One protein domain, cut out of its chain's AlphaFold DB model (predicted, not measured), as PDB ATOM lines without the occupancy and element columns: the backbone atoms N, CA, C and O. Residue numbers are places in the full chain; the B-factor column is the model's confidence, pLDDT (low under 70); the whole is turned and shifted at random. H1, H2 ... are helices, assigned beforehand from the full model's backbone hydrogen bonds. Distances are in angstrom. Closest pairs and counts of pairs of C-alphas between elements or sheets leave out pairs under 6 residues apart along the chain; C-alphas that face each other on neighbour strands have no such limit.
ATOM      1  N   PHE A1042     -20.924   9.537 -37.126       87.62
ATOM      2  CA  PHE A1042     -20.201   9.610 -38.399       87.62
ATOM      3  C   PHE A1042     -21.045  10.378 -39.423       87.62
ATOM      4  O   PHE A1042     -22.030   9.867 -39.967       87.62
ATOM      5  N   GLU A1043     -20.734  11.658 -39.603       83.00
ATOM      6  CA  GLU A1043     -21.517  12.540 -40.465       83.00
ATOM      7  C   GLU A1043     -21.053  12.448 -41.918       83.00
ATOM      8  O   GLU A1043     -19.860  12.397 -42.206       83.00
ATOM      9  N   MET A1044     -22.021  12.464 -42.835       86.88
ATOM     10  CA  MET A1044     -21.732  12.695 -44.245       86.88
ATOM     11  C   MET A1044     -21.277  14.142 -44.440       86.88
ATOM     12  O   MET A1044     -21.725  15.026 -43.698       86.88
ATOM     13  N   PRO A1045     -20.459  14.412 -45.465       88.81
ATOM     14  CA  PRO A1045     -20.099  15.775 -45.794       88.81
ATOM     15  C   PRO A1045     -21.331  16.641 -46.097       88.81
ATOM     16  O   PRO A1045     -22.328  16.180 -46.650       88.81
ATOM     17  N   SER A1046     -21.249  17.927 -45.754       88.50
ATOM     18  CA  SER A1046     -22.289  18.898 -46.101       88.50
ATOM     19  C   SER A1046     -22.354  19.098 -47.623       88.50
ATOM     20  O   SER A1046     -21.309  19.323 -48.236       88.50
ATOM     21  N   PRO A1047     -23.554  19.130 -48.238       88.19
ATOM     22  CA  PRO A1047     -23.702  19.512 -49.644       88.19
ATOM     23  C   PRO A1047     -23.374  20.986 -49.895       88.19
ATOM     24  O   PRO A1047     -23.131  21.381 -51.031       88.19
ATOM     25  N   LYS A1048     -23.357  21.806 -48.837       87.88
ATOM     26  CA  LYS A1048     -22.996  23.222 -48.901       87.88
ATOM     27  C   LYS A1048     -21.565  23.437 -48.438       87.88
ATOM     28  O   LYS A1048     -21.226  23.058 -47.314       87.88
ATOM     29  N   ILE A1049     -20.775  24.122 -49.255       81.44
ATOM     30  CA  ILE A1049     -19.429  24.589 -48.909       81.44
ATOM     31  C   ILE A1049     -19.558  25.980 -48.282       81.44
ATOM     32  O   ILE A1049     -20.050  26.911 -48.924       81.44
ATOM     33  N   ASP A1050     -19.181  26.090 -47.002       71.38
ATOM     34  CA  ASP A1050     -19.250  27.312 -46.178       71.38
ATOM     35  C   ASP A1050     -20.613  28.047 -46.224       71.38
ATOM     36  O   ASP A1050     -20.710  29.252 -46.005       71.38
ATOM     37  N   GLY A1051     -21.692  27.309 -46.517       67.94
ATOM     38  CA  GLY A1051     -23.061  27.827 -46.606       67.94
ATOM     39  C   GLY A1051     -23.394  28.626 -47.873       67.94
ATOM     40  O   GLY A1051     -24.553  29.010 -48.024       67.94
ATOM     41  N   LEU A1052     -22.430  28.847 -48.773       69.88
ATOM     42  CA  LEU A1052     -22.563  29.739 -49.934       69.88
ATOM     43  C   LEU A1052     -22.691  28.997 -51.266       69.88
ATOM     44  O   LEU A1052     -23.465  29.419 -52.118       69.88
ATOM     45  N   ILE A1053     -21.958  27.897 -51.443       81.81
ATOM     46  CA  ILE A1053     -21.982  27.102 -52.678       81.81
ATOM     47  C   ILE A1053     -22.697  25.786 -52.385       81.81
ATOM     48  O   ILE A1053     -22.215  25.008 -51.560       81.81
ATOM     49  N   ASP A1054     -23.833  25.539 -53.037       87.25
ATOM     50  CA  ASP A1054     -24.571  24.277 -52.929       87.25
ATOM     51  C   ASP A1054     -24.185  23.345 -54.084       87.25
ATOM     52  O   ASP A1054     -24.511  23.578 -55.247       87.25
ATOM     53  N   LEU A1055     -23.475  22.264 -53.761       89.69
ATOM     54  CA  LEU A1055     -22.985  21.291 -54.741       89.69
ATOM     55  C   LEU A1055     -24.112  20.520 -55.443       89.69
ATOM     56  O   LEU A1055     -23.855  19.819 -56.420       89.69
ATOM     57  N   ARG A1056     -25.353  20.618 -54.954       88.00
ATOM     58  CA  ARG A1056     -26.528  20.009 -55.593       88.00
ATOM     59  C   ARG A1056     -27.035  20.826 -56.781       88.00
ATOM     60  O   ARG A1056     -27.681  20.265 -57.660       88.00
ATOM     61  N   ASP A1057     -26.725  22.121 -56.812       86.56
ATOM     62  CA  ASP A1057     -27.072  23.019 -57.918       86.56
ATOM     63  C   ASP A1057     -25.997  23.024 -59.012       86.56
ATOM     64  O   ASP A1057     -26.306  23.220 -60.184       86.56
ATOM     65  N   ALA A1058     -24.746  22.731 -58.647       87.69
ATOM     66  CA  ALA A1058     -23.641  22.601 -59.588       87.69
ATOM     67  C   ALA A1058     -23.755  21.294 -60.391       87.69
ATOM     68  O   ALA A1058     -23.325  20.235 -59.930       87.69
ATOM     69  N   LYS A1059     -24.348  21.361 -61.586       89.06
ATOM     70  CA  LYS A1059     -24.483  20.215 -62.496       89.06
ATOM     71  C   LYS A1059     -23.278  20.106 -63.424       89.06
ATOM     72  O   LYS A1059     -22.815  21.105 -63.961       89.06
ATOM     73  N   ASN A1060     -22.805  18.884 -63.638       91.50
ATOM     74  CA  ASN A1060     -21.789  18.601 -64.641       91.50
ATOM     75  C   ASN A1060     -22.339  18.940 -66.036       91.50
ATOM     76  O   ASN A1060     -23.427  18.489 -66.398       91.50
ATOM     77  N   SER A1061     -21.594  19.704 -66.831       87.75
ATOM     78  CA  SER A1061     -22.053  20.162 -68.151       87.75
ATOM     79  C   SER A1061     -22.200  19.045 -69.195       87.75
ATOM     80  O   SER A1061     -22.904  19.232 -70.186       87.75
ATOM     81  N   GLN A1062     -21.574  17.883 -68.981       88.00
ATOM     82  CA  GLN A1062     -21.650  16.726 -69.877       88.00
ATOM     83  C   GLN A1062     -22.691  15.703 -69.422       88.00
ATOM     84  O   GLN A1062     -23.460  15.208 -70.243       88.00
ATOM     85  N   THR A1063     -22.708  15.372 -68.128       86.50
ATOM     86  CA  THR A1063     -23.558  14.291 -67.595       86.50
ATOM     87  C   THR A1063     -24.861  14.791 -66.976       86.50
ATOM     88  O   THR A1063     -25.783  14.006 -66.779       86.50
ATOM     89  N   GLY A1064     -24.960  16.080 -66.639       85.75
ATOM     90  CA  GLY A1064     -26.101  16.658 -65.920       85.75
ATOM     91  C   GLY A1064     -26.190  16.263 -64.438       85.75
ATOM     92  O   GLY A1064     -27.066  16.765 -63.728       85.75
ATOM     93  N   GLN A1065     -25.288  15.403 -63.956       89.88
ATOM     94  CA  GLN A1065     -25.229  14.944 -62.569       89.88
ATOM     95  C   GLN A1065     -24.758  16.069 -61.644       89.88
ATOM     96  O   GLN A1065     -23.854  16.834 -61.986       89.88
ATOM     97  N   SER A1066     -25.356  16.178 -60.457       92.06
ATOM     98  CA  SER A1066     -24.918  17.176 -59.477       92.06
ATOM     99  C   SER A1066     -23.550  16.827 -58.887       92.06
ATOM    100  O   SER A1066     -23.245  15.654 -58.661       92.06
ATOM    101  N   GLY A1067     -22.748  17.843 -58.566       92.19
ATOM    102  CA  GLY A1067     -21.442  17.667 -57.932       92.19
ATOM    103  C   GLY A1067     -21.530  16.945 -56.588       92.19
ATOM    104  O   GLY A1067     -20.636  16.174 -56.251       92.19
ATOM    105  N   TYR A1068     -22.617  17.134 -55.831       93.44
ATOM    106  CA  TYR A1068     -22.824  16.421 -54.567       93.44
ATOM    107  C   TYR A1068     -23.114  14.928 -54.768       93.44
ATOM    108  O   TYR A1068     -22.540  14.098 -54.067       93.44
ATOM    109  N   ASP A1069     -23.979  14.587 -55.727       93.56
ATOM    110  CA  ASP A1069     -24.271  13.188 -56.056       93.56
ATOM    111  C   ASP A1069     -23.015  12.473 -56.566       93.56
ATOM    112  O   ASP A1069     -22.660  11.417 -56.043       93.56
ATOM    113  N   ARG A1070     -22.273  13.102 -57.489       94.12
ATOM    114  CA  ARG A1070     -21.019  12.548 -58.020       94.12
ATOM    115  C   ARG A1070     -19.951  12.378 -56.941       94.12
ATOM    116  O   ARG A1070     -19.270  11.359 -56.897       94.12
ATOM    117  N   TRP A1071     -19.818  13.352 -56.038       94.06
ATOM    118  CA  TRP A1071     -18.885  13.267 -54.915       94.06
ATOM    119  C   TRP A1071     -19.145  12.033 -54.045       94.06
ATOM    120  O   TRP A1071     -18.206  11.320 -53.692       94.06
ATOM    121  N   LEU A1072     -20.410  11.758 -53.722       94.62
ATOM    122  CA  LEU A1072     -20.766  10.572 -52.951       94.62
ATOM    123  C   LEU A1072     -20.628   9.292 -53.777       94.62
ATOM    124  O   LEU A1072     -20.153   8.294 -53.252       94.62
ATOM    125  N   GLU A1073     -20.989   9.311 -55.057       94.38
ATOM    126  CA  GLU A1073     -20.853   8.154 -55.945       94.38
ATOM    127  C   GLU A1073     -19.416   7.626 -56.021       94.38
ATOM    128  O   GLU A1073     -19.206   6.419 -55.923       94.38
ATOM    129  N   ILE A1074     -18.420   8.511 -56.108       94.81
ATOM    130  CA  ILE A1074     -16.997   8.133 -56.169       94.81
ATOM    131  C   ILE A1074     -16.559   7.271 -54.973       94.81
ATOM    132  O   ILE A1074     -15.629   6.477 -55.100       94.81
ATOM    133  N   LEU A1075     -17.230   7.364 -53.819       94.19
ATOM    134  CA  LEU A1075     -16.937   6.519 -52.653       94.19
ATOM    135  C   LEU A1075     -17.201   5.029 -52.917       94.19
ATOM    136  O   LEU A1075     -16.554   4.179 -52.302       94.19
ATOM    137  N   THR A1076     -18.111   4.732 -53.847       92.88
ATOM    138  CA  THR A1076     -18.449   3.369 -54.287       92.88
ATOM    139  C   THR A1076     -17.520   2.852 -55.386       92.88
ATOM    140  O   THR A1076     -17.563   1.676 -55.731       92.88
ATOM    141  N   GLU A1077     -16.643   3.702 -55.928       92.81
ATOM    142  CA  GLU A1077     -15.657   3.305 -56.929       92.81
ATOM    143  C   GLU A1077     -14.354   2.807 -56.270       92.81
ATOM    144  O   GLU A1077     -13.947   3.324 -55.224       92.81
ATOM    145  N   PRO A1078     -13.619   1.867 -56.900       88.75
ATOM    146  CA  PRO A1078     -12.362   1.328 -56.377       88.75
ATOM    147  C   PRO A1078     -11.179   2.304 -56.555       88.75
ATOM    148  O   PRO A1078     -10.175   2.004 -57.205       88.75
ATOM    149  N   ARG A1079     -11.292   3.518 -56.004       84.62
ATOM    150  CA  ARG A1079     -10.320   4.618 -56.157       84.62
ATOM    151  C   ARG A1079      -9.305   4.697 -55.021       84.62
ATOM    152  O   ARG A1079      -8.241   5.289 -55.194       84.62
ATOM    153  N   PHE A1080      -9.578   4.071 -53.881       79.81
ATOM    154  CA  PHE A1080      -8.769   4.204 -52.668       79.81
ATOM    155  C   PHE A1080      -7.779   3.046 -52.538       79.81
ATOM    156  O   PHE A1080      -7.899   2.183 -51.673       79.81
ATOM    157  N   GLY A1081      -6.799   3.007 -53.444       79.31
ATOM    158  CA  GLY A1081      -5.831   1.906 -53.506       79.31
ATOM    159  C   GLY A1081      -6.419   0.619 -54.093       79.31
ATOM    160  O   GLY A1081      -6.063  -0.469 -53.653       79.31
ATOM    161  N   GLY A1082      -7.328   0.751 -55.066       88.62
ATOM    162  CA  GLY A1082      -8.006  -0.375 -55.719       88.62
ATOM    163  C   GLY A1082      -9.214  -0.921 -54.956       88.62
ATOM    164  O   GLY A1082      -9.740  -1.956 -55.346       88.62
ATOM    165  N   LYS A1083      -9.640  -0.233 -53.890       90.56
ATOM    166  CA  LYS A1083     -10.796  -0.575 -53.054       90.56
ATOM    167  C   LYS A1083     -11.773   0.591 -52.946       90.56
ATOM    168  O   LYS A1083     -11.373   1.749 -53.138       90.56
ATOM    169  N   THR A1084     -13.031   0.286 -52.653       93.12
ATOM    170  CA  THR A1084     -14.052   1.286 -52.306       93.12
ATOM    171  C   THR A1084     -13.791   1.864 -50.912       93.12
ATOM    172  O   THR A1084     -12.965   1.352 -50.147       93.12
ATOM    173  N   ALA A1085     -14.475   2.958 -50.563       92.12
ATOM    174  CA  ALA A1085     -14.369   3.525 -49.219       92.12
ATOM    175  C   ALA A1085     -14.842   2.521 -48.152       92.12
ATOM    176  O   ALA A1085     -14.208   2.392 -47.110       92.12
ATOM    177  N   GLU A1086     -15.917   1.780 -48.427       92.38
ATOM    178  CA  GLU A1086     -16.455   0.775 -47.508       92.38
ATOM    179  C   GLU A1086     -15.483  -0.393 -47.298       92.38
ATOM    180  O   GLU A1086     -15.119  -0.677 -46.158       92.38
ATOM    181  N   GLU A1087     -14.962  -0.980 -48.379       92.88
ATOM    182  CA  GLU A1087     -13.984  -2.079 -48.321       92.88
ATOM    183  C   GLU A1087     -12.707  -1.689 -47.566       92.88
ATOM    184  O   GLU A1087     -12.069  -2.508 -46.899       92.88
ATOM    185  N   ARG A1088     -12.298  -0.419 -47.665       92.38
ATOM    186  CA  ARG A1088     -11.134   0.073 -46.930       92.38
ATOM    187  C   ARG A1088     -11.412   0.175 -45.435       92.38
ATOM    188  O   ARG A1088     -10.541  -0.173 -44.635       92.38
ATOM    189  N   ILE A1089     -12.598   0.647 -45.055       93.31
ATOM    190  CA  ILE A1089     -13.006   0.661 -43.650       93.31
ATOM    191  C   ILE A1089     -13.187  -0.773 -43.133       93.31
ATOM    192  O   ILE A1089     -12.796  -1.036 -41.999       93.31
ATOM    193  N   ASP A1090     -13.668  -1.716 -43.946       93.50
ATOM    194  CA  ASP A1090     -13.734  -3.139 -43.583       93.50
ATOM    195  C   ASP A1090     -12.356  -3.695 -43.202       93.50
ATOM    196  O   ASP A1090     -12.200  -4.261 -42.117       93.50
ATOM    197  N   ASP A1091     -11.335  -3.472 -44.038       93.25
ATOM    198  CA  ASP A1091      -9.950  -3.864 -43.733       93.25
ATOM    199  C   ASP A1091      -9.455  -3.237 -42.422       93.25
ATOM    200  O   ASP A1091      -8.769  -3.881 -41.622       93.25
ATOM    201  N   ILE A1092      -9.776  -1.955 -42.209       93.56
ATOM    202  CA  ILE A1092      -9.384  -1.216 -41.009       93.56
ATOM    203  C   ILE A1092     -10.020  -1.849 -39.778       93.56
ATOM    204  O   ILE A1092      -9.304  -2.142 -38.821       93.56
ATOM    205  N   VAL A1093     -11.328  -2.095 -39.805       93.69
ATOM    206  CA  VAL A1093     -12.064  -2.703 -38.690       93.69
ATOM    207  C   VAL A1093     -11.559  -4.119 -38.410       93.69
ATOM    208  O   VAL A1093     -11.430  -4.513 -37.249       93.69
ATOM    209  N   ALA A1094     -11.193  -4.867 -39.452       92.44
ATOM    210  CA  ALA A1094     -10.598  -6.192 -39.321       92.44
ATOM    211  C   ALA A1094      -9.160  -6.167 -38.770       92.44
ATOM    212  O   ALA A1094      -8.691  -7.183 -38.254       92.44
ATOM    213  N   SER A1095      -8.450  -5.038 -38.831       94.25
ATOM    214  CA  SER A1095      -7.049  -4.949 -38.406       94.25
ATOM    215  C   SER A1095      -6.859  -5.100 -36.890       94.25
ATOM    216  O   SER A1095      -7.650  -4.611 -36.079       94.25
ATOM    217  N   ASP A1096      -5.750  -5.725 -36.487       93.19
ATOM    218  CA  ASP A1096      -5.386  -5.836 -35.068       93.19
ATOM    219  C   ASP A1096      -5.131  -4.459 -34.441       93.19
ATOM    220  O   ASP A1096      -5.383  -4.258 -33.254       93.19
ATOM    221  N   GLY A1097      -4.653  -3.491 -35.230       91.19
ATOM    222  CA  GLY A1097      -4.446  -2.117 -34.779       91.19
ATOM    223  C   GLY A1097      -5.749  -1.482 -34.302       91.19
ATOM    224  O   GLY A1097      -5.808  -0.984 -33.181       91.19
ATOM    225  N   TYR A1098      -6.805  -1.573 -35.113       93.19
ATOM    226  CA  TYR A1098      -8.122  -1.066 -34.749       93.19
ATOM    227  C   TYR A1098      -8.725  -1.812 -33.554       93.19
ATOM    228  O   TYR A1098      -9.180  -1.170 -32.608       93.19
ATOM    229  N   ARG A1099      -8.671  -3.153 -33.546       91.56
ATOM    230  CA  ARG A1099      -9.198  -3.969 -32.437       91.56
ATOM    231  C   ARG A1099      -8.520  -3.641 -31.104       91.56
ATOM    232  O   ARG A1099      -9.208  -3.383 -30.121       91.56
ATOM    233  N   ASN A1100      -7.193  -3.501 -31.088       90.44
ATOM    234  CA  ASN A1100      -6.462  -3.053 -29.898       90.44
ATOM    235  C   ASN A1100      -6.868  -1.640 -29.456       90.44
ATOM    236  O   ASN A1100      -6.950  -1.363 -28.259       90.44
ATOM    237  N   LEU A1101      -7.100  -0.735 -30.409       90.12
ATOM    238  CA  LEU A1101      -7.494   0.646 -30.133       90.12
ATOM    239  C   LEU A1101      -8.931   0.735 -29.592       90.12
ATOM    240  O   LEU A1101      -9.214   1.595 -28.759       90.12
ATOM    241  N   LYS A1102      -9.813  -0.170 -30.040       90.44
ATOM    242  CA  LYS A1102     -11.171  -0.378 -29.519       90.44
ATOM    243  C   LYS A1102     -11.149  -0.915 -28.088       90.44
ATOM    244  O   LYS A1102     -11.807  -0.347 -27.231       90.44
ATOM    245  N   GLU A1103     -10.367  -1.958 -27.821       86.62
ATOM    246  CA  GLU A1103     -10.328  -2.632 -26.512       86.62
ATOM    247  C   GLU A1103      -9.619  -1.824 -25.417       86.62
ATOM    248  O   GLU A1103     -10.004  -1.885 -24.253       86.62
ATOM    249  N   ARG A1104      -8.552  -1.093 -25.766       82.25
ATOM    250  CA  ARG A1104      -7.719  -0.356 -24.794       82.25
ATOM    251  C   ARG A1104      -8.086   1.119 -24.666       82.25
ATOM    252  O   ARG A1104      -7.507   1.818 -23.834       82.25
ATOM    253  N   GLY A1105      -8.975   1.611 -25.524       78.19
ATOM    254  CA  GLY A1105      -9.441   2.987 -25.474       78.19
ATOM    255  C   GLY A1105     -10.255   3.236 -24.208       78.19
ATOM    256  O   GLY A1105     -11.072   2.415 -23.808       78.19
ATOM    257  N   VAL A1106     -10.025   4.377 -23.558       73.62
ATOM    258  CA  VAL A1106     -10.903   4.822 -22.473       73.62
ATOM    259  C   VAL A1106     -12.044   5.594 -23.103       73.62
ATOM    260  O   VAL A1106     -11.836   6.640 -23.725       73.62
ATOM    261  N   GLU A1107     -13.251   5.069 -22.943       70.62
ATOM    262  CA  GLU A1107     -14.457   5.755 -23.360       70.62
ATOM    263  C   GLU A1107     -14.662   6.999 -22.491       70.62
ATOM    264  O   GLU A1107     -14.608   6.937 -21.262       70.62
ATOM    265  N   SER A1108     -14.858   8.164 -23.120       69.50
ATOM    266  CA  SER A1108     -15.295   9.362 -22.408       69.50
ATOM    267  C   SER A1108     -16.764   9.641 -22.721       69.50
ATOM    268  O   SER A1108     -17.052  10.235 -23.767       69.50
ATOM    269  N   PRO A1109     -17.698   9.294 -21.815       62.09
ATOM    270  CA  PRO A1109     -19.122   9.577 -21.997       62.09
ATOM    271  C   PRO A1109     -19.408  11.084 -22.054       62.09
ATOM    272  O   PRO A1109     -20.272  11.539 -22.801       62.09
ATOM    273  N   ILE A1110     -18.636  11.877 -21.298       65.44
ATOM    274  CA  ILE A1110     -18.791  13.337 -21.209       65.44
ATOM    275  C   ILE A1110     -18.405  14.006 -22.530       65.44
ATOM    276  O   ILE A1110     -19.126  14.874 -23.020       65.44
ATOM    277  N   TYR A1111     -17.274  13.605 -23.114       67.94
ATOM    278  CA  TYR A1111     -16.786  14.206 -24.354       67.94
ATOM    279  C   TYR A1111     -17.295  13.492 -25.610       67.94
ATOM    280  O   TYR A1111     -17.074  14.007 -26.704       67.94
ATOM    281  N   ARG A1112     -17.978  12.345 -25.465       69.56
ATOM    282  CA  ARG A1112     -18.416  11.465 -26.565       69.56
ATOM    283  C   ARG A1112     -17.276  11.145 -27.530       69.56
ATOM    284  O   ARG A1112     -17.408  11.257 -28.750       69.56
ATOM    285  N   ARG A1113     -16.118  10.818 -26.956       77.62
ATOM    286  CA  ARG A1113     -14.894  10.505 -27.695       77.62
ATOM    287  C   ARG A1113     -14.369   9.147 -27.280       77.62
ATOM    288  O   ARG A1113     -14.273   8.850 -26.091       77.62
ATOM    289  N   HIS A1114     -13.982   8.382 -28.288       89.25
ATOM    290  CA  HIS A1114     -13.258   7.133 -28.158       89.25
ATOM    291  C   HIS A1114     -12.139   7.135 -29.212       89.25
ATOM    292  O   HIS A1114     -12.411   7.521 -30.352       89.25
ATOM    293  N   PRO A1115     -10.900   6.715 -28.897       89.38
ATOM    294  CA  PRO A1115      -9.803   6.718 -29.868       89.38
ATOM    295  C   PRO A1115     -10.155   6.000 -31.178       89.38
ATOM    296  O   PRO A1115      -9.821   6.481 -32.256       89.38
ATOM    297  N   ALA A1116     -10.886   4.882 -31.092       91.25
ATOM    298  CA  ALA A1116     -11.287   4.096 -32.266       91.25
ATOM    299  C   ALA A1116     -12.293   4.841 -33.147       91.25
ATOM    300  O   ALA A1116     -12.217   4.777 -34.372       91.25
ATOM    301  N   VAL A1117     -13.183   5.614 -32.524       90.69
ATOM    302  CA  VAL A1117     -14.139   6.469 -33.229       90.69
ATOM    303  C   VAL A1117     -13.413   7.598 -33.947       90.69
ATOM    304  O   VAL A1117     -13.697   7.847 -35.114       90.69
ATOM    305  N   GLU A1118     -12.472   8.272 -33.280       90.56
ATOM    306  CA  GLU A1118     -11.693   9.349 -33.905       90.56
ATOM    307  C   GLU A1118     -10.864   8.825 -35.078       90.56
ATOM    308  O   GLU A1118     -10.847   9.441 -36.140       90.56
ATOM    309  N   PHE A1119     -10.272   7.637 -34.930       92.25
ATOM    310  CA  PHE A1119      -9.560   6.982 -36.018       92.25
ATOM    311  C   PHE A1119     -10.481   6.687 -37.211       92.25
ATOM    312  O   PHE A1119     -10.158   7.049 -38.338       92.25
ATOM    313  N   LEU A1120     -11.667   6.108 -36.988       92.69
ATOM    314  CA  LEU A1120     -12.638   5.877 -38.065       92.69
ATOM    315  C   LEU A1120     -13.119   7.180 -38.719       92.69
ATOM    316  O   LEU A1120     -13.254   7.230 -39.942       92.69
ATOM    317  N   ARG A1121     -13.354   8.241 -37.936       92.00
ATOM    318  CA  ARG A1121     -13.721   9.570 -38.456       92.00
ATOM    319  C   ARG A1121     -12.633  10.144 -39.350       92.00
ATOM    320  O   ARG A1121     -12.951  10.692 -40.400       92.00
ATOM    321  N   GLU A1122     -11.373  10.013 -38.949       92.75
ATOM    322  CA  GLU A1122     -10.229  10.466 -39.738       92.75
ATOM    323  C   GLU A1122     -10.142   9.711 -41.069       92.75
ATOM    324  O   GLU A1122     -10.012  10.336 -42.124       92.75
ATOM    325  N   GLN A1123     -10.294   8.383 -41.045       93.19
ATOM    326  CA  GLN A1123     -10.261   7.565 -42.261       93.19
ATOM    327  C   GLN A1123     -11.426   7.903 -43.202       93.19
ATOM    328  O   GLN A1123     -11.201   8.191 -44.376       93.19
ATOM    329  N   LEU A1124     -12.660   7.973 -42.691       91.88
ATOM    330  CA  LEU A1124     -13.829   8.397 -43.474       91.88
ATOM    331  C   LEU A1124     -13.662   9.817 -44.035       91.88
ATOM    332  O   LEU A1124     -13.932  10.053 -45.212       91.88
ATOM    333  N   GLY A1125     -13.169  10.754 -43.223       93.12
ATOM    334  CA  GLY A1125     -12.887  12.130 -43.638       93.12
ATOM    335  C   GLY A1125     -11.868  12.209 -44.773       93.12
ATOM    336  O   GLY A1125     -12.068  12.963 -45.726       93.12
ATOM    337  N   SER A1126     -10.818  11.387 -44.713       93.12
ATOM    338  CA  SER A1126      -9.823  11.256 -45.783       93.12
ATOM    339  C   SER A1126     -10.457  10.763 -47.088       93.12
ATOM    340  O   SER A1126     -10.257  11.372 -48.142       93.12
ATOM    341  N   HIS A1127     -11.309   9.731 -47.022       94.06
ATOM    342  CA  HIS A1127     -12.040   9.228 -48.189       94.06
ATOM    343  C   HIS A1127     -12.964  10.286 -48.803       94.06
ATOM    344  O   HIS A1127     -12.942  10.479 -50.021       94.06
ATOM    345  N   TYR A1128     -13.710  11.032 -47.982       94.06
ATOM    346  CA  TYR A1128     -14.518  12.154 -48.467       94.06
ATOM    347  C   TYR A1128     -13.660  13.243 -49.125       94.06
ATOM    348  O   TYR A1128     -14.050  13.775 -50.164       94.06
ATOM    349  N   GLY A1129     -12.495  13.569 -48.557       92.56
ATOM    350  CA  GLY A1129     -11.566  14.552 -49.119       92.56
ATOM    351  C   GLY A1129     -11.058  14.155 -50.504       92.56
ATOM    352  O   GLY A1129     -11.208  14.919 -51.457       92.56
ATOM    353  N   ILE A1130     -10.548  12.930 -50.636       92.75
ATOM    354  CA  ILE A1130     -10.050  12.389 -51.909       92.75
ATOM    355  C   ILE A1130     -11.177  12.321 -52.950       92.75
ATOM    356  O   ILE A1130     -10.991  12.751 -54.087       92.75
ATOM    357  N   ALA A1131     -12.367  11.839 -52.574       94.44
ATOM    358  CA  ALA A1131     -13.511  11.781 -53.486       94.44
ATOM    359  C   ALA A1131     -13.914  13.173 -54.001       94.44
ATOM    360  O   ALA A1131     -14.265  13.328 -55.171       94.44
ATOM    361  N   ARG A1132     -13.819  14.204 -53.150       92.88
ATOM    362  CA  ARG A1132     -14.100  15.592 -53.537       92.88
ATOM    363  C   ARG A1132     -13.091  16.097 -54.559       92.88
ATOM    364  O   ARG A1132     -13.486  16.745 -55.522       92.88
ATOM    365  N   GLU A1133     -11.805  15.828 -54.347       91.69
ATOM    366  CA  GLU A1133     -10.747  16.222 -55.283       91.69
ATOM    367  C   GLU A1133     -10.911  15.539 -56.640       91.69
ATOM    368  O   GLU A1133     -10.785  16.198 -57.672       91.69
ATOM    369  N   LEU A1134     -11.263  14.250 -56.644       92.50
ATOM    370  CA  LEU A1134     -11.549  13.501 -57.867       92.50
ATOM    371  C   LEU A1134     -12.752  14.080 -58.618       92.50
ATOM    372  O   LEU A1134     -12.620  14.367 -59.803       92.50
ATOM    373  N   MET A1135     -13.871  14.339 -57.932       93.31
ATOM    374  CA  MET A1135     -15.040  14.995 -58.537       93.31
ATOM    375  C   MET A1135     -14.663  16.350 -59.139       93.31
ATOM    376  O   MET A1135     -14.986  16.637 -60.287       93.31
ATOM    377  N   LEU A1136     -13.917  17.174 -58.398       91.12
ATOM    378  CA  LEU A1136     -13.502  18.484 -58.892       91.12
ATOM    379  C   LEU A1136     -12.558  18.391 -60.086       91.12
ATOM    380  O   LEU A1136     -12.527  19.341 -60.864       91.12
ATOM    381  N   ALA A1137     -11.791  17.307 -60.228       91.44
ATOM    382  CA  ALA A1137     -10.875  17.070 -61.341       91.44
ATOM    383  C   ALA A1137     -11.583  16.601 -62.625       91.44
ATOM    384  O   ALA A1137     -11.012  16.764 -63.707       91.44
ATOM    385  N   GLU A1138     -12.809  16.077 -62.527       92.00
ATOM    386  CA  GLU A1138     -13.580  15.605 -63.679       92.00
ATOM    387  C   GLU A1138     -13.899  16.726 -64.675       92.00
ATOM    388  O   GLU A1138     -14.074  17.898 -64.321       92.00
ATOM    389  N   VAL A1139     -13.955  16.341 -65.950       90.81
ATOM    390  CA  VAL A1139     -14.373  17.221 -67.044       90.81
ATOM    391  C   VAL A1139     -15.868  17.507 -66.890       90.81
ATOM    392  O   VAL A1139     -16.650  16.608 -66.580       90.81
ATOM    393  N   GLY A1140     -16.267  18.760 -67.089       87.88
ATOM    394  CA  GLY A1140     -17.645  19.225 -66.932       87.88
ATOM    395  C   GLY A1140     -17.953  19.926 -65.604       87.88
ATOM    396  O   GLY A1140     -19.054  20.454 -65.456       87.88
ATOM    397  N   PHE A1141     -17.002  19.976 -64.659       92.31
ATOM    398  CA  PHE A1141     -17.084  20.769 -63.418       92.31
ATOM    399  C   PHE A1141     -16.136  21.985 -63.409       92.31
ATOM    400  O   PHE A1141     -15.750  22.480 -62.345       92.31
ATOM    401  N   GLU A1142     -15.737  22.494 -64.576       91.06
ATOM    402  CA  GLU A1142     -14.794  23.613 -64.697       91.06
ATOM    403  C   GLU A1142     -15.319  24.889 -64.026       91.06
ATOM    404  O   GLU A1142     -14.570  25.547 -63.299       91.06
ATOM    405  N   ASP A1143     -16.606  25.201 -64.203       86.00
ATOM    406  CA  ASP A1143     -17.248  26.381 -63.610       86.00
ATOM    407  C   ASP A1143     -17.323  26.279 -62.082       86.00
ATOM    408  O   ASP A1143     -16.996  27.233 -61.373       86.00
ATOM    409  N   LEU A1144     -17.648  25.093 -61.556       87.88
ATOM    410  CA  LEU A1144     -17.620  24.821 -60.118       87.88
ATOM    411  C   LEU A1144     -16.201  24.984 -59.554       87.88
ATOM    412  O   LEU A1144     -16.009  25.602 -58.501       87.88
ATOM    413  N   ARG A1145     -15.190  24.462 -60.257       89.44
ATOM    414  CA  ARG A1145     -13.778  24.590 -59.870       89.44
ATOM    415  C   ARG A1145     -13.345  26.059 -59.856       89.44
ATOM    416  O   ARG A1145     -12.704  26.490 -58.898       89.44
ATOM    417  N   ALA A1146     -13.728  26.834 -60.870       85.31
ATOM    418  CA  ALA A1146     -13.447  28.266 -60.950       85.31
ATOM    419  C   ALA A1146     -14.149  29.054 -59.831       85.31
ATOM    420  O   ALA A1146     -13.515  29.881 -59.168       85.31
ATOM    421  N   ALA A1147     -15.424  28.763 -59.559       83.50
ATOM    422  CA  ALA A1147     -16.185  29.375 -58.469       83.50
ATOM    423  C   ALA A1147     -15.528  29.112 -57.106       83.50
ATOM    424  O   ALA A1147     -15.365  30.037 -56.307       83.50
ATOM    425  N   LEU A1148     -15.071  27.881 -56.858       84.75
ATOM    426  CA  LEU A1148     -14.362  27.525 -55.627       84.75
ATOM    427  C   LEU A1148     -13.005  28.219 -55.499       84.75
ATOM    428  O   LEU A1148     -12.677  28.699 -54.417       84.75
ATOM    429  N   GLN A1149     -12.240  28.339 -56.586       84.44
ATOM    430  CA  GLN A1149     -10.971  29.077 -56.575       84.44
ATOM    431  C   GLN A1149     -11.173  30.558 -56.235       84.44
ATOM    432  O   GLN A1149     -10.442  31.110 -55.412       84.44
ATOM    433  N   ILE A1150     -12.187  31.197 -56.827       81.31
ATOM    434  CA  ILE A1150     -12.544  32.591 -56.526       81.31
ATOM    435  C   ILE A1150     -13.000  32.722 -55.075       81.31
ATOM    436  O   ILE A1150     -12.605  33.664 -54.383       81.31
ATOM    437  N   TYR A1151     -13.803  31.772 -54.600       80.31
ATOM    438  CA  TYR A1151     -14.273  31.750 -53.227       80.31
ATOM    439  C   TYR A1151     -13.115  31.623 -52.226       80.31
ATOM    440  O   TYR A1151     -12.993  32.450 -51.322       80.31
ATOM    441  N   GLU A1152     -12.200  30.672 -52.415       80.56
ATOM    442  CA  GLU A1152     -11.030  30.512 -51.545       80.56
ATOM    443  C   GLU A1152     -10.104  31.732 -51.581       80.56
ATOM    444  O   GLU A1152      -9.623  32.172 -50.532       80.56
ATOM    445  N   ALA A1153      -9.888  32.317 -52.762       78.62
ATOM    446  CA  ALA A1153      -9.132  33.557 -52.907       78.62
ATOM    447  C   ALA A1153      -9.795  34.711 -52.138       78.62
ATOM    448  O   ALA A1153      -9.109  35.460 -51.442       78.62
ATOM    449  N   SER A1154     -11.128  34.814 -52.191       71.69
ATOM    450  CA  SER A1154     -11.883  35.821 -51.440       71.69
ATOM    451  C   SER A1154     -11.794  35.604 -49.928       71.69
ATOM    452  O   SER A1154     -11.573  36.558 -49.191       71.69
ATOM    453  N   LYS A1155     -11.848  34.353 -49.454       70.31
ATOM    454  CA  LYS A1155     -11.734  34.008 -48.028       70.31
ATOM    455  C   LYS A1155     -10.355  34.354 -47.464       70.31
ATOM    456  O   LYS A1155     -10.260  34.845 -46.345       70.31
ATOM    457  N   ARG A1156      -9.290  34.159 -48.251       70.56
ATOM    458  CA  ARG A1156      -7.916  34.561 -47.888       70.56
ATOM    459  C   ARG A1156      -7.723  36.082 -47.856       70.56
ATOM    460  O   ARG A1156      -6.810  36.549 -47.184       70.56
ATOM    461  N   ALA A1157      -8.563  36.842 -48.559       62.75
ATOM    462  CA  ALA A1157      -8.484  38.301 -48.635       62.75
ATOM    463  C   ALA A1157      -9.259  39.036 -47.520       62.75
ATOM    464  O   ALA A1157      -9.128  40.254 -47.397       62.75
ATOM    465  N   VAL A1158     -10.056  38.332 -46.704       57.03
ATOM    466  CA  VAL A1158     -10.897  38.931 -45.651       57.03
ATOM    467  C   VAL A1158     -10.209  38.813 -44.279       57.03
ATOM    468  O   VAL A1158      -9.905  37.699 -43.851       57.03
ATOM    469  N   PRO A1159      -9.969  39.926 -43.551       53.34
ATOM    470  CA  PRO A1159      -9.443  39.874 -42.188       53.34
ATOM    471  C   PRO A1159     -10.405  39.139 -41.246       53.34
ATOM    472  O   PRO A1159     -11.625  39.282 -41.355       53.34
ATOM    473  N   VAL A1160      -9.857  38.388 -40.287       46.47
ATOM    474  CA  VAL A1160     -10.628  37.618 -39.296       46.47
ATOM    475  C   VAL A1160     -11.637  38.531 -38.581       46.47
ATOM    476  O   VAL A1160     -11.244  39.438 -37.852       46.47
ATOM    477  N   GLY A1161     -12.936  38.290 -38.800       47.91
ATOM    478  CA  GLY A1161     -14.043  39.022 -38.166       47.91
ATOM    479  C   GLY A1161     -14.899  39.898 -39.091       47.91
ATOM    480  O   GLY A1161     -15.927  40.401 -38.642       47.91
ATOM    481  N   ALA A1162     -14.539  40.068 -40.368       53.81
ATOM    482  CA  ALA A1162     -15.361  40.798 -41.339       53.81
ATOM    483  C   ALA A1162     -16.304  39.867 -42.130       53.81
ATOM    484  O   ALA A1162     -15.952  38.734 -42.458       53.81
ATOM    485  N   VAL A1163     -17.513  40.350 -42.448       46.72
ATOM    486  CA  VAL A1163     -18.475  39.648 -43.319       46.72
ATOM    487  C   VAL A1163     -17.874  39.539 -44.723       46.72
ATOM    488  O   VAL A1163     -17.408  40.539 -45.268       46.72
ATOM    489  N   ALA A1164     -17.864  38.331 -45.294       48.91
ATOM    490  CA  ALA A1164     -17.312  38.088 -46.624       48.91
ATOM    491  C   ALA A1164     -18.007  38.989 -47.669       48.91
ATOM    492  O   ALA A1164     -19.241  39.013 -47.716       48.91
ATOM    493  N   PRO A1165     -17.261  39.745 -48.496       48.53
ATOM    494  CA  PRO A1165     -17.860  40.606 -49.506       48.53
ATOM    495  C   PRO A1165     -18.532  39.758 -50.592       48.53
ATOM    496  O   PRO A1165     -17.960  38.777 -51.067       48.53
ATOM    497  N   SER A1166     -19.733  40.156 -51.021       51.06
ATOM    498  CA  SER A1166     -20.391  39.598 -52.205       51.06
ATOM    499  C   SER A1166     -19.520  39.877 -53.433       51.06
ATOM    500  O   SER A1166     -19.373  41.034 -53.835       51.06
ATOM    501  N   ASN A1167     -18.901  38.845 -54.005       58.56
ATOM    502  CA  ASN A1167     -18.092  38.967 -55.214       58.56
ATOM    503  C   ASN A1167     -19.008  38.833 -56.450       58.56
ATOM    504  O   ASN A1167     -19.527  37.744 -56.686       58.56
ATOM    505  N   PRO A1168     -19.188  39.881 -57.279       57.78
ATOM    506  CA  PRO A1168     -20.084  39.834 -58.440       57.78
ATOM    507  C   PRO A1168     -19.704  38.764 -59.475       57.78
ATOM    508  O   PRO A1168     -20.574  38.256 -60.180       57.78
ATOM    509  N   ALA A1169     -18.416  38.413 -59.567       56.22
ATOM    510  CA  ALA A1169     -17.941  37.345 -60.445       56.22
ATOM    511  C   ALA A1169     -18.326  35.958 -59.909       56.22
ATOM    512  O   ALA A1169     -18.679  35.082 -60.693       56.22
ATOM    513  N   LEU A1170     -18.318  35.781 -58.582       57.09
ATOM    514  CA  LEU A1170     -18.817  34.568 -57.932       57.09
ATOM    515  C   LEU A1170     -20.331  34.436 -58.142       57.09
ATOM    516  O   LEU A1170     -20.787  33.374 -58.541       57.09
ATOM    517  N   ASP A1171     -21.093  35.520 -57.983       60.44
ATOM    518  CA  ASP A1171     -22.544  35.521 -58.230       60.44
ATOM    519  C   ASP A1171     -22.909  35.243 -59.697       60.44
ATOM    520  O   ASP A1171     -23.936  34.626 -59.969       60.44
ATOM    521  N   GLN A1172     -22.105  35.703 -60.663       62.12
ATOM    522  CA  GLN A1172     -22.319  35.378 -62.078       62.12
ATOM    523  C   GLN A1172     -21.971  33.927 -62.405       62.12
ATOM    524  O   GLN A1172     -22.672  33.327 -63.215       62.12
ATOM    525  N   LEU A1173     -20.918  33.376 -61.795       58.12
ATOM    526  CA  LEU A1173     -20.532  31.976 -61.973       58.12
ATOM    527  C   LEU A1173     -21.501  31.018 -61.285       58.12
ATOM    528  O   LEU A1173     -21.813  29.994 -61.858       58.12
ATOM    529  N   LEU A1174     -22.035  31.364 -60.109       54.88
ATOM    530  CA  LEU A1174     -23.054  30.557 -59.422       54.88
ATOM    531  C   LEU A1174     -24.424  30.574 -60.122       54.88
ATOM    532  O   LEU A1174     -25.275  29.744 -59.816       54.88
ATOM    533  N   LYS A1175     -24.665  31.541 -61.015       59.34
ATOM    534  CA  LYS A1175     -25.893  31.639 -61.824       59.34
ATOM    535  C   LYS A1175     -25.792  30.943 -63.182       59.34
ATOM    536  O   LYS A1175     -26.821  30.819 -63.845       59.34
ATOM    537  N   ARG A1176     -24.581  30.609 -63.624       51.31
ATOM    538  CA  ARG A1176     -24.318  29.845 -64.848       51.31
ATOM    539  C   ARG A1176     -24.215  28.375 -64.488       51.31
ATOM    540  O   ARG A1176     -24.702  27.580 -65.316       51.31
TER     541      ARG A1176
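Overview. This is residues 1042 to 1176 of the 1176 residues of an uncharacterized protein of Rhodospirillales bacterium (UniProt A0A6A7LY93). The long helix H4 runs through a flat, loose arrangement: H2 packs beside it at a shallow tilt, H1 crosses it steeply, H3 meets its first residues, 1115 to 1116, and beyond its last residue a corner leads to H5, on which H6 packs. The printed part has 135 residues, of which 75 are in six named helices, H1 to H6 in order along the chain, with no named strand, and the class is all helix; the radius of gyration of the C-alphas is 18.5 A and the spans are 54 by 39 by 18 A.

Along the chain. After residues 1042 to 1066, without a named element, H1 is residues 1067 to 1076, from C-alpha (-21.442, 17.667, -57.932). H2 is residues 1085 to 1094, H3 1096 to 1104, H4 1115 to 1137, 33.1 A long, H5 1142 to 1157, 22.7 A, and H6 1168 to 1174, to C-alpha (-23.054, 30.557, -59.422).

Arrangement. H4, the hub, touches H1 with residues 1127 to 1135 alone; the closest C-alphas, of Trp 1071 and Arg 1132, are 5.5 A apart, at a steep tilt of 59 degrees. H4 and H5 only just touch, only at the corner, with 3 pairs of C-alphas within 8 A. H1 has 4 of 6 O i to N i+4 pairs within hydrogen-bond range.

Size, cuts and confidence. The printed part has no cut and no long link; residues 1157 to 1176 are among those under 70 in pLDDT.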